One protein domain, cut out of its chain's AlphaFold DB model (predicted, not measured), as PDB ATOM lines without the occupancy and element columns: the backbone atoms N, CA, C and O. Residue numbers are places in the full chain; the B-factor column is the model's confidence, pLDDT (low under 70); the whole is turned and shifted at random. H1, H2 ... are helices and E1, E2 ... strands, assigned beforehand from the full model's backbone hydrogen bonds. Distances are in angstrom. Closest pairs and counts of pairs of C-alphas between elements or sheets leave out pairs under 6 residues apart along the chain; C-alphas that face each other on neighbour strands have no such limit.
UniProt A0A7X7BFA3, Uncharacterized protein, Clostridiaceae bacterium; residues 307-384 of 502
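This is residues 307 to 384 of the 502 residues of an uncharacterized protein of Clostridiaceae bacterium (UniProt A0A7X7BFA3). One long helix, H1, packs with its residues 307 to 320 over a two-stranded hairpin, E1 and E2, and from the end of E2 the chain leads away into a loose second part with two short helices, H2 and H3. In that second part residues 361 to 367 stick out free. The printed part has 78 residues, with three named helices and two named strands in the order H1 E1 E2 H2 H3; the sheet, E1 - E2, is antiparallel and the class is mixed, helices and strands. The whole is loose, with a radius of gyration of the C-alphas of 15.2 A, and flat, spanning 45 by 38 by 17 A.

H1, residues 307 to 327, begins at C-alpha 307 (210.382, 327.272, 225.706) and is 29.9 A long. E1, residues 334 to 339, is 17.3 A long, and E2, residues 346 to 352, is 17.4 A long. H2, residues 358 to 361, measures 5.2 A. H3, residues 366 to 373, measures 10.1 A and ends at C-alpha 373 (199.695, 354.007, 220.315).

The closest C-alphas of H1 and E2 are those of Gln 309 and Ala 348, 4.6 A apart; those of H1 and E1 are Thr 312 and Ala 336, 7.1 A apart. E1 and E2 form a hairpin at 177 degrees, with N 336 and O 350 at 2.9 A and N 350 and O 336 at 2.8 A, within hydrogen-bond range. H2 and H3 are close but not clearly touching, with C-alphas 359 and 368 closest at 7.4 A. H1 is apart from both H2 and H3. In H1 and H3 every O i to N i+4 pair is within hydrogen-bond range; H2 is too short for such a pair.

The C-alphas of Lys 342 and Gln 377, the two farthest apart, are 45.5 A apart. The printed part has no cut and no long link between named elements. Its mean pLDDT is 93.9, and no printed residue is under 70.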
ATOM      1  N   ASN A 307     211.450 328.236 225.962       97.75
ATOM      2  CA  ASN A 307     210.382 327.272 225.706       97.75
ATOM      3  C   ASN A 307     209.247 327.451 226.715       97.75
ATOM      4  O   ASN A 307     208.076 327.485 226.334       97.75
ATOM      5  N   LEU A 308     209.575 327.607 228.000       98.00
ATOM      6  CA  LEU A 308     208.577 327.841 229.040       98.00
ATOM      7  C   LEU A 308     207.884 329.196 228.864       98.00
ATOM      8  O   LEU A 308     206.670 329.281 229.051       98.00
ATOM      9  N   GLN A 309     208.623 330.232 228.466       98.50
ATOM     10  CA  GLN A 309     208.062 331.532 228.104       98.50
ATOM     11  C   GLN A 309     207.043 331.385 226.971       98.50
ATOM     12  O   GLN A 309     205.905 331.826 227.116       98.50
ATOM     13  N   GLN A 310     207.412 330.695 225.888       98.19
ATOM     14  CA  GLN A 310     206.536 330.480 224.739       98.19
ATOM     15  C   GLN A 310     205.272 329.700 225.122       98.19
ATOM     16  O   GLN A 310     204.170 330.060 224.705       98.19
ATOM     17  N   VAL A 311     205.412 328.643 225.931       98.25
ATOM     18  CA  VAL A 311     204.270 327.880 226.457       98.25
ATOM     19  C   VAL A 311     203.379 328.773 227.320       98.25
ATOM     20  O   VAL A 311     202.158 328.715 227.184       98.25
ATOM     21  N   THR A 312     203.965 329.623 228.164       98.44
ATOM     22  CA  THR A 312     203.226 330.536 229.049       98.44
ATOM     23  C   THR A 312     202.423 331.559 228.244       98.44
ATOM     24  O   THR A 312     201.225 331.701 228.477       98.44
ATOM     25  N   GLU A 313     203.036 332.219 227.259       98.19
ATOM     26  CA  GLU A 313     202.367 333.189 226.379       98.19
ATOM     27  C   GLU A 313     201.263 332.541 225.534       98.19
ATOM     28  O   GLU A 313     200.143 333.054 225.477       98.19
ATOM     29  N   ASN A 314     201.537 331.376 224.935       97.69
ATOM     30  CA  ASN A 314     200.542 330.641 224.151       97.69
ATOM     31  C   ASN A 314     199.358 330.203 225.014       97.69
ATOM     32  O   ASN A 314     198.210 330.390 224.616       97.69
ATOM     33  N   THR A 315     199.624 329.667 226.208       97.69
ATOM     34  CA  THR A 315     198.569 329.262 227.149       97.69
ATOM     35  C   THR A 315     197.723 330.462 227.553       97.69
ATOM     36  O   THR A 315     196.499 330.389 227.487       97.69
ATOM     37  N   LEU A 316     198.359 331.588 227.899       96.88
ATOM     38  CA  LEU A 316     197.666 332.820 228.262       96.88
ATOM     39  C   LEU A 316     196.749 333.290 227.124       96.88
ATOM     40  O   LEU A 316     195.566 333.536 227.348       96.88
ATOM     41  N   LYS A 317     197.263 333.334 225.891       95.69
ATOM     42  CA  LYS A 317     196.498 333.727 224.701       95.69
ATOM     43  C   LYS A 317     195.320 332.790 224.429       95.69
ATOM     44  O   LYS A 317     194.211 333.265 224.194       95.69
ATOM     45  N   SER A 318     195.524 331.474 224.497       96.25
ATOM     46  CA  SER A 318     194.449 330.494 224.304       96.25
ATOM     47  C   SER A 318     193.385 330.571 225.401       96.25
ATOM     48  O   SER A 318     192.196 330.477 225.101       96.25
ATOM     49  N   SER A 319     193.775 330.792 226.661       96.31
ATOM     50  CA  SER A 319     192.827 331.005 227.762       96.31
ATOM     51  C   SER A 319     191.997 332.270 227.562       96.31
ATOM     52  O   SER A 319     190.785 332.231 227.757       96.31
ATOM     53  N   ILE A 320     192.618 333.365 227.116       95.25
ATOM     54  CA  ILE A 320     191.915 334.610 226.789       95.25
ATOM     55  C   ILE A 320     190.888 334.372 225.686       95.25
ATOM     56  O   ILE A 320     189.713 334.653 225.889       95.25
ATOM     57  N   GLN A 321     191.297 333.770 224.568       93.94
ATOM     58  CA  GLN A 321     190.390 333.465 223.458       93.94
ATOM     59  C   GLN A 321     189.219 332.579 223.897       93.94
ATOM     60  O   GLN A 321     188.085 332.784 223.470       93.94
ATOM     61  N   SER A 322     189.472 331.598 224.770       95.50
ATOM     62  CA  SER A 322     188.412 330.760 225.329       95.50
ATOM     63  C   SER A 322     187.407 331.577 226.143       95.50
ATOM     64  O   SER A 322     186.208 331.363 225.984       95.50
ATOM     65  N   ILE A 323     187.880 332.496 226.991       95.31
ATOM     66  CA  ILE A 323     187.036 333.353 227.840       95.31
ATOM     67  C   ILE A 323     186.234 334.342 226.993       95.31
ATOM     68  O   ILE A 323     185.034 334.504 227.207       95.31
ATOM     69  N   GLU A 324     186.869 334.984 226.012       93.94
ATOM     70  CA  GLU A 324     186.193 335.929 225.118       93.94
ATOM     71  C   GLU A 324     185.054 335.248 224.350       93.94
ATOM     72  O   GLU A 324     183.954 335.791 224.246       93.94
ATOM     73  N   ASN A 325     185.283 334.014 223.889       93.25
ATOM     74  CA  ASN A 325     184.274 333.230 223.187       93.25
ATOM     75  C   ASN A 325     183.149 332.730 224.107       93.25
ATOM     76  O   ASN A 325     181.986 332.747 223.698       93.25
ATOM     77  N   SER A 326     183.467 332.269 225.324       95.19
ATOM     78  CA  SER A 326     182.464 331.706 226.240       95.19
ATOM     79  C   SER A 326     181.597 332.779 226.893       95.19
ATOM     80  O   SER A 326     180.377 332.640 226.934       95.19
ATOM     81  N   GLU A 327     182.213 333.862 227.366       93.19
ATOM     82  CA  GLU A 327     181.541 334.925 228.120       93.19
ATOM     83  C   GLU A 327     181.060 336.075 227.221       93.19
ATOM     84  O   GLU A 327     180.335 336.956 227.681       93.19
ATOM     85  N   LYS A 328     181.444 336.083 225.934       91.44
ATOM     86  CA  LYS A 328     181.177 337.182 224.984       91.44
ATOM     87  C   LYS A 328     181.659 338.539 225.510       91.44
ATOM     88  O   LYS A 328     181.012 339.566 225.298       91.44
ATOM     89  N   ILE A 329     182.796 338.532 226.200       92.25
ATOM     90  CA  ILE A 329     183.470 339.727 226.713       92.25
ATOM     91  C   ILE A 329     184.748 339.979 225.922       92.25
ATOM     92  O   ILE A 329     185.313 339.058 225.348       92.25
ATOM     93  N   GLN A 330     185.224 341.220 225.927       88.31
ATOM     94  CA  GLN A 330     186.559 341.545 225.436       88.31
ATOM     95  C   GLN A 330     187.531 341.564 226.615       88.31
ATOM     96  O   GLN A 330     187.317 342.293 227.587       88.31
ATOM     97  N   VAL A 331     188.613 340.795 226.527       90.06
ATOM     98  CA  VAL A 331     189.671 340.808 227.535       90.06
ATOM     99  C   VAL A 331     190.679 341.886 227.164       90.06
ATOM    100  O   VAL A 331     191.364 341.822 226.147       90.06
ATOM    101  N   THR A 332     190.801 342.893 228.023       89.19
ATOM    102  CA  THR A 332     191.694 344.042 227.808       89.19
ATOM    103  C   THR A 332     193.113 343.813 228.328       89.19
ATOM    104  O   THR A 332     194.004 344.634 228.096       89.19
ATOM    105  N   GLY A 333     193.350 342.710 229.042       91.81
ATOM    106  CA  GLY A 333     194.669 342.390 229.558       91.81
ATOM    107  C   GLY A 333     194.735 341.144 230.427       91.81
ATOM    108  O   GLY A 333     193.779 340.807 231.121       91.81
ATOM    109  N   ALA A 334     195.897 340.498 230.423       94.69
ATOM    110  CA  ALA A 334     196.217 339.401 231.330       94.69
ATOM    111  C   ALA A 334     197.732 339.317 231.560       94.69
ATOM    112  O   ALA A 334     198.512 339.925 230.828       94.69
ATOM    113  N   SER A 335     198.154 338.563 232.571       96.00
ATOM    114  CA  SER A 335     199.567 338.255 232.796       96.00
ATOM    115  C   SER A 335     199.739 336.904 233.483       96.00
ATOM    116  O   SER A 335     198.799 336.378 234.080       96.00
ATOM    117  N   ALA A 336     200.942 336.344 233.384       96.94
ATOM    118  CA  ALA A 336     201.344 335.133 234.085       96.94
ATOM    119  C   ALA A 336     202.837 335.195 234.425       96.94
ATOM    120  O   ALA A 336     203.641 335.660 233.620       96.94
ATOM    121  N   VAL A 337     203.215 334.700 235.605       97.25
ATOM    122  CA  VAL A 337     204.614 334.608 236.047       97.25
ATOM    123  C   VAL A 337     204.886 333.186 236.516       97.25
ATOM    124  O   VAL A 337     204.126 332.635 237.312       97.25
ATOM    125  N   VAL A 338     205.983 332.604 236.040       98.06
ATOM    126  CA  VAL A 338     206.493 331.303 236.473       98.06
ATOM    127  C   VAL A 338     207.892 331.508 237.031       98.06
ATOM    128  O   VAL A 338     208.767 332.053 236.360       98.06
ATOM    129  N   MET A 339     208.114 331.065 238.266       97.44
ATOM    130  CA  MET A 339     209.379 331.272 238.964       97.44
ATOM    131  C   MET A 339     209.821 330.036 239.741       97.44
ATOM    132  O   MET A 339     209.003 329.230 240.197       97.44
ATOM    133  N   LYS A 340     211.128 329.922 239.969       97.25
ATOM    134  CA  LYS A 340     211.696 328.940 240.889       97.25
ATOM    135  C   LYS A 340     211.633 329.494 242.315       97.25
ATOM    136  O   LYS A 340     212.444 330.322 242.715       97.25
ATOM    137  N   VAL A 341     210.696 328.977 243.112       94.88
ATOM    138  CA  VAL A 341     210.391 329.463 244.478       94.88
ATOM    139  C   VAL A 341     211.622 329.543 245.392       94.88
ATOM    140  O   VAL A 341     211.731 330.463 246.192       94.88
ATOM    141  N   LYS A 342     212.560 328.592 245.284       95.31
ATOM    142  CA  LYS A 342     213.743 328.538 246.164       95.31
ATOM    143  C   LYS A 342     214.814 329.580 245.837       95.31
ATOM    144  O   LYS A 342     215.555 329.951 246.739       95.31
ATOM    145  N   THR A 343     214.943 329.987 244.574       95.69
ATOM    146  CA  THR A 343     216.027 330.875 244.109       95.69
ATOM    147  C   THR A 343     215.537 332.275 243.767       95.69
ATOM    148  O   THR A 343     216.340 333.197 243.743       95.69
ATOM    149  N   GLY A 344     214.239 332.444 243.504       94.31
ATOM    150  CA  GLY A 344     213.683 333.700 243.008       94.31
ATOM    151  C   GLY A 344     213.818 333.879 241.492       94.31
ATOM    152  O   GLY A 344     213.275 334.838 240.959       94.31
ATOM    153  N   GLU A 345     214.482 332.954 240.789       97.06
ATOM    154  CA  GLU A 345     214.661 333.024 239.335       97.06
ATOM    155  C   GLU A 345     213.303 333.020 238.627       97.06
ATOM    156  O   GLU A 345     212.512 332.080 238.771       97.06
ATOM    157  N   VAL A 346     213.046 334.053 237.828       97.94
ATOM    158  CA  VAL A 346     211.885 334.103 236.940       97.94
ATOM    159  C   VAL A 346     212.216 333.299 235.690       97.94
ATOM    160  O   VAL A 346     213.163 333.621 234.978       97.94
ATOM    161  N   LEU A 347     211.442 332.248 235.432       98.12
ATOM    162  CA  LEU A 347     211.630 331.361 234.283       98.12
ATOM    163  C   LEU A 347     210.747 331.774 233.100       98.12
ATOM    164  O   LEU A 347     211.126 331.558 231.954       98.12
ATOM    165  N   ALA A 348     209.584 332.368 233.383       98.44
ATOM    166  CA  ALA A 348     208.719 332.989 232.389       98.44
ATOM    167  C   ALA A 348     207.925 334.153 233.002       98.44
ATOM    168  O   ALA A 348     207.465 334.071 234.143       98.44
ATOM    169  N   MET A 349     207.724 335.222 232.238       98.00
ATOM    170  CA  MET A 349     206.869 336.358 232.583       98.00
ATOM    171  C   MET A 349     206.139 336.824 231.323       98.00
ATOM    172  O   MET A 349     206.725 337.446 230.442       98.00
ATOM    173  N   ALA A 350     204.854 336.503 231.229       97.62
ATOM    174  CA  ALA A 350     204.003 336.852 230.103       97.62
ATOM    175  C   ALA A 350     203.059 338.000 230.475       97.62
ATOM    176  O   ALA A 350     202.487 338.028 231.569       97.62
ATOM    177  N   SER A 351     202.847 338.914 229.536       96.81
ATOM    178  CA  SER A 351     201.849 339.976 229.616       96.81
ATOM    179  C   SER A 351     201.119 340.058 228.277       96.81
ATOM    180  O   SER A 351     201.717 339.861 227.225       96.81
ATOM    181  N   TYR A 352     199.811 340.301 228.323       95.75
ATOM    182  CA  TYR A 352     198.956 340.413 227.147       95.75
ATOM    183  C   TYR A 352     198.204 341.752 227.148       95.75
ATOM    184  O   TYR A 352     197.644 342.108 228.191       95.75
ATOM    185  N   PRO A 353     198.098 342.448 226.000       95.56
ATOM    186  CA  PRO A 353     198.711 342.099 224.712       95.56
ATOM    187  C   PRO A 353     200.233 342.306 224.679       95.56
ATOM    188  O   PRO A 353     200.776 343.073 225.474       95.56
ATOM    189  N   ASP A 354     200.891 341.581 223.773       95.50
ATOM    190  CA  ASP A 354     202.314 341.679 223.441       95.50
ATOM    191  C   ASP A 354     202.582 342.758 222.376       95.50
ATOM    192  O   ASP A 354     201.719 343.567 222.041       95.50
ATOM    193  N   PHE A 355     203.820 342.857 221.903       96.62
ATOM    194  CA  PHE A 355     204.193 343.649 220.730       96.62
ATOM    195  C   PHE A 355     205.436 343.026 220.095       96.62
ATOM    196  O   PHE A 355     206.102 342.206 220.722       96.62
ATOM    197  N   GLU A 356     205.776 343.397 218.861       96.88
ATOM    198  CA  GLU A 356     206.996 342.918 218.205       96.88
ATOM    199  C   GLU A 356     208.126 343.952 218.373       96.88
ATOM    200  O   GLU A 356     208.076 345.015 217.754       96.88
ATOM    201  N   PRO A 357     209.172 343.692 219.187       96.75
ATOM    202  CA  PRO A 357     210.276 344.640 219.368       96.75
ATOM    203  C   PRO A 357     211.046 344.943 218.076       96.75
ATOM    204  O   PRO A 357     211.635 346.018 217.935       96.75
ATOM    205  N   GLY A 358     211.019 344.004 217.122       93.94
ATOM    206  CA  GLY A 358     211.613 344.153 215.794       93.94
ATOM    207  C   GLY A 358     211.036 345.321 214.995       93.94
ATOM    208  O   GLY A 358     211.790 345.955 214.258       93.94
ATOM    209  N   ASP A 359     209.768 345.690 215.220       92.88
ATOM    210  CA  ASP A 359     209.124 346.833 214.556       92.88
ATOM    211  C   ASP A 359     209.836 348.169 214.857       92.88
ATOM    212  O   ASP A 359     209.695 349.135 214.108       92.88
ATOM    213  N   PHE A 360     210.617 348.248 215.944       92.31
ATOM    214  CA  PHE A 360     211.298 349.471 216.383       92.31
ATOM    215  C   PHE A 360     212.782 349.521 216.005       92.31
ATOM    216  O   PHE A 360     213.364 350.607 215.954       92.31
ATOM    217  N   ALA A 361     213.393 348.366 215.722       84.88
ATOM    218  CA  ALA A 361     214.841 348.219 215.598       84.88
ATOM    219  C   ALA A 361     215.480 349.078 214.495       84.88
ATOM    220  O   ALA A 361     216.612 349.520 214.659       84.88
ATOM    221  N   GLY A 362     214.757 349.331 213.399       73.88
ATOM    222  CA  GLY A 362     215.200 350.166 212.272       73.88
ATOM    223  C   GLY A 362     214.535 351.545 212.197       73.88
ATOM    224  O   GLY A 362     214.712 352.254 211.208       73.88
ATOM    225  N   GLY A 363     213.766 351.927 213.223       79.19
ATOM    226  CA  GLY A 363     212.836 353.054 213.168       79.19
ATOM    227  C   GLY A 363     211.441 352.600 212.739       79.19
ATOM    228  O   GLY A 363     211.224 352.184 211.606       79.19
ATOM    229  N   ILE A 364     210.492 352.700 213.666       85.31
ATOM    230  CA  ILE A 364     209.109 352.269 213.459       85.31
ATOM    231  C   ILE A 364     208.384 353.134 212.422       85.31
ATOM    232  O   ILE A 364     208.519 354.361 212.402       85.31
ATOM    233  N   THR A 365     207.587 352.495 211.565       84.44
ATOM    234  CA  THR A 365     206.735 353.202 210.602       84.44
ATOM    235  C   THR A 365     205.592 353.921 211.319       84.44
ATOM    236  O   THR A 365     205.129 353.482 212.369       84.44
ATOM    237  N   ILE A 366     205.083 355.011 210.735       83.62
ATOM    238  CA  ILE A 366     203.943 355.756 211.304       83.62
ATOM    239  C   ILE A 366     202.717 354.845 211.464       83.62
ATOM    240  O   ILE A 366     202.025 354.912 212.473       83.62
ATOM    241  N   GLU A 367     202.473 353.961 210.496       87.44
ATOM    242  CA  GLU A 367     201.362 353.007 210.541       87.44
ATOM    243  C   GLU A 367     201.475 352.055 211.740       87.44
ATOM    244  O   GLU A 367     200.521 351.915 212.506       87.44
ATOM    245  N   LYS A 368     202.649 351.443 211.950       91.62
ATOM    246  CA  LYS A 368     202.863 350.552 213.096       91.62
ATOM    247  C   LYS A 368     202.896 351.289 214.421       91.62
ATOM    248  O   LYS A 368     202.355 350.783 215.400       91.62
ATOM    249  N   TRP A 369     203.463 352.489 214.452       90.88
ATOM    250  CA  TRP A 369     203.409 353.344 215.629       90.88
ATOM    251  C   TRP A 369     201.954 353.603 216.035       90.88
ATOM    252  O   TRP A 369     201.561 353.246 217.144       90.88
ATOM    253  N   ASN A 370     201.122 354.082 215.104       91.56
ATOM    254  CA  ASN A 370     199.703 354.337 215.349       91.56
ATOM    255  C   ASN A 370     198.940 353.060 215.733       91.56
ATOM    256  O   ASN A 370     198.089 353.104 216.616       91.56
ATOM    257  N   TYR A 371     199.272 351.906 215.144       94.94
ATOM    258  CA  TYR A 371     198.686 350.624 215.544       94.94
ATOM    259  C   TYR A 371     198.895 350.313 217.037       94.94
ATOM    260  O   TYR A 371     197.976 349.802 217.680       94.94
ATOM    261  N   TYR A 372     200.061 350.641 217.601       95.31
ATOM    262  CA  TYR A 372     200.349 350.410 219.018       95.31
ATOM    263  C   TYR A 372     199.937 351.568 219.944       95.31
ATOM    264  O   TYR A 372     199.691 351.312 221.122       95.31
ATOM    265  N   THR A 373     199.867 352.815 219.456       94.31
ATOM    266  CA  THR A 373     199.695 354.007 220.315       94.31
ATOM    267  C   THR A 373     198.411 354.804 220.111       94.31
ATOM    268  O   THR A 373     198.018 355.534 221.016       94.31
ATOM    269  N   ASP A 374     197.768 354.738 218.944       93.56
ATOM    270  CA  ASP A 374     196.568 355.534 218.660       93.56
ATOM    271  C   ASP A 374     195.308 354.796 219.133       93.56
ATOM    272  O   ASP A 374     194.743 353.955 218.435       93.56
ATOM    273  N   GLU A 375     194.851 355.121 220.341       93.44
ATOM    274  CA  GLU A 375     193.666 354.519 220.961       93.44
ATOM    275  C   GLU A 375     192.350 354.843 220.232       93.44
ATOM    276  O   GLU A 375     191.367 354.104 220.366       93.44
ATOM    277  N   GLN A 376     192.308 355.919 219.442       92.25
ATOM    278  CA  GLN A 376     191.123 356.272 218.661       92.25
ATOM    279  C   GLN A 376     191.016 355.377 217.424       92.25
ATOM    280  O   GLN A 376     189.933 354.879 217.112       92.25
ATOM    281  N   GLN A 377     192.144 355.118 216.759       87.75
ATOM    282  CA  GLN A 377     192.187 354.393 215.487       87.75
ATOM    283  C   GLN A 377     192.447 352.887 215.640       87.75
ATOM    284  O   GLN A 377     192.000 352.104 214.803       87.75
ATOM    285  N   SER A 378     193.111 352.450 216.713       93.75
ATOM    286  CA  SER A 378     193.502 351.052 216.922       93.75
ATOM    287  C   SER A 378     192.838 350.434 218.154       93.75
ATOM    288  O   SER A 378     193.025 350.864 219.292       93.75
ATOM    289  N   ALA A 379     192.101 349.340 217.934       91.56
ATOM    290  CA  ALA A 379     191.585 348.506 219.022       91.56
ATOM    291  C   ALA A 379     192.703 347.873 219.857       91.56
ATOM    292  O   ALA A 379     192.524 347.670 221.054       91.56
ATOM    293  N   TYR A 380     193.852 347.603 219.234       93.31
ATOM    294  CA  TYR A 380     195.012 347.041 219.911       93.31
ATOM    295  C   TYR A 380     195.672 348.075 220.831       93.31
ATOM    296  O   TYR A 380     196.002 347.758 221.970       93.31
ATOM    297  N   ALA A 381     195.763 349.337 220.395       94.75
ATOM    298  CA  ALA A 381     196.284 350.431 221.217       94.75
ATOM    299  C   ALA A 381     195.444 350.667 222.483       94.75
ATOM    300  O   ALA A 381     196.008 350.865 223.558       94.75
ATOM    301  N   ARG A 382     194.107 350.540 222.402       93.88
ATOM    302  CA  ARG A 382     193.202 350.612 223.575       93.88
ATOM    303  C   ARG A 382     193.457 349.535 224.628       93.88
ATOM    304  O   ARG A 382     192.987 349.642 225.754       93.88
ATOM    305  N   MET A 383     194.178 348.481 224.261       93.19
ATOM    306  CA  MET A 383     194.604 347.429 225.174       93.19
ATOM    307  C   MET A 383     196.021 347.682 225.708       93.19
ATOM    308  O   MET A 383     196.585 346.797 226.336       93.19
ATOM    309  N   HIS A 384     196.618 348.855 225.491       93.94
ATOM    310  CA  HIS A 384     197.914 349.280 226.036       93.94
ATOM    311  C   HIS A 384     199.017 348.191 225.962       93.94
ATOM    312  O   HIS A 384     199.435 347.655 226.999       93.94
TER     313      HIS A 384